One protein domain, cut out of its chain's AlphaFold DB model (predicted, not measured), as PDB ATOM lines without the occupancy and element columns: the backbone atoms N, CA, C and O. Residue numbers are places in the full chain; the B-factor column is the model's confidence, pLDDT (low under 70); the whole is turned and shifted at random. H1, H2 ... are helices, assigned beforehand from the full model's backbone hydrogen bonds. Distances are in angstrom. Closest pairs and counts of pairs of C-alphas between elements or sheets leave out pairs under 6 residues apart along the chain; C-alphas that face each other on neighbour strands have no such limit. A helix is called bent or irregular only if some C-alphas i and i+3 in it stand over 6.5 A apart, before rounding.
ATOM      1  N   HIS A   2     331.836 216.760 299.910       57.03
ATOM      2  CA  HIS A   2     332.125 215.959 298.698       57.03
ATOM      3  C   HIS A   2     333.354 215.028 298.803       57.03
ATOM      4  O   HIS A   2     333.381 213.957 298.203       57.03
ATOM      5  N   ILE A   3     334.360 215.411 299.597       64.88
ATOM      6  CA  ILE A   3     335.659 214.714 299.671       64.88
ATOM      7  C   ILE A   3     335.543 213.351 300.381       64.88
ATOM      8  O   ILE A   3     336.153 212.370 299.960       64.88
ATOM      9  N   ALA A   4     334.721 213.265 301.433       67.19
ATOM     10  CA  ALA A   4     334.501 212.021 302.172       67.19
ATOM     11  C   ALA A   4     333.774 210.966 301.320       67.19
ATOM     12  O   ALA A   4     334.157 209.799 301.311       67.19
ATOM     13  N   ILE A   5     332.780 211.398 300.541       66.88
ATOM     14  CA  ILE A   5     331.993 210.527 299.660       66.88
ATOM     15  C   ILE A   5     332.876 209.969 298.532       66.88
ATOM     16  O   ILE A   5     332.833 208.773 298.253       66.88
ATOM     17  N   GLN A   6     333.756 210.790 297.944       65.44
ATOM     18  CA  GLN A   6     334.707 210.325 296.924       65.44
ATOM     19  C   GLN A   6     335.737 209.324 297.472       65.44
ATOM     20  O   GLN A   6     336.076 208.367 296.775       65.44
ATOM     21  N   LYS A   7     336.199 209.494 298.721       63.41
ATOM     22  CA  LYS A   7     337.070 208.511 299.390       63.41
ATOM     23  C   LYS A   7     336.369 207.168 299.582       63.41
ATOM     24  O   LYS A   7     336.967 206.143 299.283       63.41
ATOM     25  N   ILE A   8     335.109 207.171 300.015       67.75
ATOM     26  CA  ILE A   8     334.321 205.945 300.223       67.75
ATOM     27  C   ILE A   8     334.074 205.215 298.894       67.75
ATOM     28  O   ILE A   8     334.198 203.995 298.836       67.75
ATOM     29  N   ILE A   9     333.786 205.946 297.813       64.44
ATOM     30  CA  ILE A   9     333.561 205.358 296.481       64.44
ATOM     31  C   ILE A   9     334.848 204.733 295.920       64.44
ATOM     32  O   ILE A   9     334.796 203.624 295.393       64.44
ATOM     33  N   ARG A  10     336.008 205.390 296.076       61.38
ATOM     34  CA  ARG A  10     337.309 204.815 295.679       61.38
ATOM     35  C   ARG A  10     337.672 203.582 296.508       61.38
ATOM     36  O   ARG A  10     338.073 202.576 295.939       61.38
ATOM     37  N   PHE A  11     337.427 203.622 297.818       62.88
ATOM     38  CA  PHE A  11     337.641 202.480 298.712       62.88
ATOM     39  C   PHE A  11     336.763 201.278 298.326       62.88
ATOM     40  O   PHE A  11     337.209 200.135 298.345       62.88
ATOM     41  N   LYS A  12     335.519 201.533 297.900       60.91
ATOM     42  CA  LYS A  12     334.593 200.501 297.415       60.91
ATOM     43  C   LYS A  12     335.010 199.905 296.063       60.91
ATOM     44  O   LYS A  12     334.708 198.746 295.810       60.91
ATOM     45  N   ALA A  13     335.685 200.677 295.209       60.41
ATOM     46  CA  ALA A  13     336.183 200.221 293.910       60.41
ATOM     47  C   ALA A  13     337.480 199.393 294.018       60.41
ATOM     48  O   ALA A  13     337.703 198.501 293.204       60.41
ATOM     49  N   GLU A  14     338.313 199.656 295.031       60.09
ATOM     50  CA  GLU A  14     339.522 198.867 295.329       60.09
ATOM     51  C   GLU A  14     339.227 197.559 296.080       60.09
ATOM     52  O   GLU A  14     340.032 196.625 296.038       60.09
ATOM     53  N   LEU A  15     338.053 197.444 296.710       61.50
ATOM     54  CA  LEU A  15     337.538 196.191 297.264       61.50
ATOM     55  C   LEU A  15     337.133 195.237 296.127       61.50
ATOM     56  O   LEU A  15     335.951 195.040 295.842       61.50
ATOM     57  N   LYS A  16     338.122 194.618 295.468       65.31
ATOM     58  CA  LYS A  16     337.883 193.466 294.584       65.31
ATOM     59  C   LYS A  16     337.081 192.417 295.362       65.31
ATOM     60  O   LYS A  16     337.417 192.131 296.511       65.31
ATOM     61  N   LEU A  17     336.063 191.818 294.733       66.81
ATOM     62  CA  LEU A  17     335.239 190.757 295.344       66.81
ATOM     63  C   LEU A  17     336.095 189.657 295.992       66.81
ATOM     64  O   LEU A  17     335.744 189.134 297.042       66.81
ATOM     65  N   GLU A  18     337.248 189.358 295.398       71.25
ATOM     66  CA  GLU A  18     338.243 188.416 295.909       71.25
ATOM     67  C   GLU A  18     338.719 188.734 297.341       71.25
ATOM     68  O   GLU A  18     338.807 187.834 298.175       71.25
ATOM     69  N   TYR A  19     338.940 190.010 297.679       76.94
ATOM     70  CA  TYR A  19     339.290 190.409 299.048       76.94
ATOM     71  C   TYR A  19     338.136 190.183 300.021       76.94
ATOM     72  O   TYR A  19     338.373 189.772 301.154       76.94
ATOM     73  N   LEU A  20     336.891 190.405 299.588       81.75
ATOM     74  CA  LEU A  20     335.718 190.159 300.426       81.75
ATOM     75  C   LEU A  20     335.575 188.666 300.752       81.75
ATOM     76  O   LEU A  20     335.328 188.321 301.908       81.75
ATOM     77  N   TYR A  21     335.790 187.787 299.770       83.94
ATOM     78  CA  TYR A  21     335.789 186.338 299.992       83.94
ATOM     79  C   TYR A  21     336.910 185.904 300.934       83.94
ATOM     80  O   TYR A  21     336.653 185.165 301.882       83.94
ATOM     81  N   ASN A  22     338.130 186.405 300.737       85.25
ATOM     82  CA  ASN A  22     339.257 186.064 301.604       85.25
ATOM     83  C   ASN A  22     339.046 186.548 303.046       85.25
ATOM     84  O   ASN A  22     339.293 185.792 303.985       85.25
ATOM     85  N   ILE A  23     338.524 187.765 303.242       89.81
ATOM     86  CA  ILE A  23     338.159 188.279 304.571       89.81
ATOM     87  C   ILE A  23     337.090 187.392 305.215       89.81
ATOM     88  O   ILE A  23     337.205 187.049 306.390       89.81
ATOM     89  N   LEU A  24     336.074 186.986 304.451       91.12
ATOM     90  CA  LEU A  24     335.003 186.124 304.940       91.12
ATOM     91  C   LEU A  24     335.525 184.738 305.349       91.12
ATOM     92  O   LEU A  24     335.147 184.235 306.405       91.12
ATOM     93  N   ILE A  25     336.446 184.152 304.580       92.25
ATOM     94  CA  ILE A  25     337.101 182.882 304.926       92.25
ATOM     95  C   ILE A  25     337.904 183.021 306.225       92.25
ATOM     96  O   ILE A  25     337.723 182.222 307.144       92.25
ATOM     97  N   VAL A  26     338.748 184.051 306.343       95.38
ATOM     98  CA  VAL A  26     339.536 184.308 307.563       95.38
ATOM     99  C   VAL A  26     338.625 184.523 308.775       95.38
ATOM    100  O   VAL A  26     338.906 184.023 309.867       95.38
ATOM    101  N   PHE A  27     337.501 185.214 308.588       95.88
ATOM    102  CA  PHE A  27     336.505 185.435 309.632       95.88
ATOM    103  C   PHE A  27     335.856 184.127 310.103       95.88
ATOM    104  O   PHE A  27     335.798 183.875 311.308       95.88
ATOM    105  N   ILE A  28     335.445 183.254 309.176       96.12
ATOM    106  CA  ILE A  28     334.897 181.927 309.502       96.12
ATOM    107  C   ILE A  28     335.924 181.092 310.273       96.12
ATOM    108  O   ILE A  28     335.591 180.529 311.315       96.12
ATOM    109  N   ILE A  29     337.178 181.050 309.812       96.38
ATOM    110  CA  ILE A  29     338.259 180.316 310.491       96.38
ATOM    111  C   ILE A  29     338.444 180.840 311.920       96.38
ATOM    112  O   ILE A  29     338.526 180.056 312.863       96.38
ATOM    113  N   THR A  30     338.443 182.161 312.099       96.00
ATOM    114  CA  THR A  30     338.578 182.794 313.418       96.00
ATOM    115  C   THR A  30     337.426 182.410 314.348       96.00
ATOM    116  O   THR A  30     337.669 182.070 315.505       96.00
ATOM    117  N   ILE A  31     336.182 182.390 313.852       95.75
ATOM    118  CA  ILE A  31     335.014 181.946 314.629       95.75
ATOM    119  C   ILE A  31     335.157 180.483 315.044       95.75
ATOM    120  O   ILE A  31     334.924 180.162 316.208       95.75
ATOM    121  N   ILE A  32     335.557 179.598 314.128       95.19
ATOM    122  CA  ILE A  32     335.752 178.173 314.428       95.19
ATOM    123  C   ILE A  32     336.806 178.006 315.525       95.19
ATOM    124  O   ILE A  32     336.561 177.299 316.500       95.19
ATOM    125  N   LEU A  33     337.950 178.688 315.413       94.56
ATOM    126  CA  LEU A  33     339.017 178.639 316.416       94.56
ATOM    127  C   LEU A  33     338.568 179.197 317.769       94.56
ATOM    128  O   LEU A  33     338.897 178.624 318.811       94.56
ATOM    129  N   PHE A  34     337.792 180.279 317.768       93.12
ATOM    130  CA  PHE A  34     337.241 180.865 318.986       93.12
ATOM    131  C   PHE A  34     336.253 179.912 319.666       93.12
ATOM    132  O   PHE A  34     336.382 179.645 320.860       93.12
ATOM    133  N   LEU A  35     335.314 179.338 318.909       89.06
ATOM    134  CA  LEU A  35     334.349 178.356 319.410       89.06
ATOM    135  C   LEU A  35     335.040 177.087 319.915       89.06
ATOM    136  O   LEU A  35     334.682 176.591 320.980       89.06
ATOM    137  N   ALA A  36     336.043 176.582 319.195       81.94
ATOM    138  CA  ALA A  36     336.820 175.414 319.601       81.94
ATOM    139  C   ALA A  36     337.605 175.680 320.889       81.94
ATOM    140  O   ALA A  36     337.587 174.857 321.803       81.94
ATOM    141  N   SER A  37     338.229 176.855 321.002       85.19
ATOM    142  CA  SER A  37     338.910 177.278 322.227       85.19
ATOM    143  C   SER A  37     337.918 177.375 323.382       85.19
ATOM    144  O   SER A  37     338.146 176.805 324.441       85.19
ATOM    145  N   PHE A  38     336.774 178.030 323.177       81.50
ATOM    146  CA  PHE A  38     335.745 178.175 324.204       81.50
ATOM    147  C   PHE A  38     335.160 176.825 324.646       81.50
ATOM    148  O   PHE A  38     334.953 176.600 325.837       81.50
ATOM    149  N   ALA A  39     334.949 175.897 323.710       72.56
ATOM    150  CA  ALA A  39     334.532 174.532 324.011       72.56
ATOM    151  C   ALA A  39     335.594 173.767 324.816       72.56
ATOM    152  O   ALA A  39     335.235 173.031 325.731       72.56
ATOM    153  N   LEU A  40     336.881 173.981 324.525       68.62
ATOM    154  CA  LEU A  40     337.997 173.383 325.264       68.62
ATOM    155  C   LEU A  40     338.153 173.975 326.675       68.62
ATOM    156  O   LEU A  40     338.525 173.265 327.605       68.62
ATOM    157  N   TYR A  41     337.829 175.259 326.851       63.75
ATOM    158  CA  TYR A  41     337.812 175.929 328.154       63.75
ATOM    159  C   TYR A  41     336.543 175.658 328.972       63.75
ATOM    160  O   TYR A  41     336.501 176.040 330.142       63.75
ATOM    161  N   ARG A  42     335.511 175.016 328.403       55.41
ATOM    162  CA  ARG A  42     334.274 174.705 329.129       55.41
ATOM    163  C   ARG A  42     334.589 173.687 330.236       55.41
ATOM    164  O   ARG A  42     334.892 172.538 329.921       55.41
TER     165      ARG A  42
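What this domain is: This is residues 2 to 42 of the 107 residues of an uncharacterized protein of Acinetobacter sp. TTH0-4 (UniProt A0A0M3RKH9). A long helix, H2, and a shorter one, H1, make the two arms of a wide, open V, with the tight link of residues 15 and 16 at its corner and nothing packed between the arms. The printed part has 41 residues with two named helices, H1 then H2 along the chain, and no named strand; its class is all helix. It is extended, with a radius of gyration of the C-alphas of 16.6 A and spans of 51 by 20 by 5 A.

Where its parts are: H2 is residues 17 to 41, 36.1 A from first to last C-alpha, from (335.239, 190.757, 295.344) to (337.812, 175.929, 328.154). H1 is residues 2 to 14, 18.9 A long, and begins at C-alpha 2, (332.125, 215.959, 298.698).

How they stand to each other: H2 and H1 are apart, with no C-alpha of the one within 8 A of the other. Residues 2 to 42 stand free. In H1 and H2 every O i to N i+4 pair is within hydrogen-bond range, and neither helix is bent.

The domain as a whole: The C-alphas of His 2 and Arg 42, the two farthest apart, are 51.3 A apart. The printed part has no cut. Its mean pLDDT is 76.7; residues 2 to 17 and 40 to 42 are under 70.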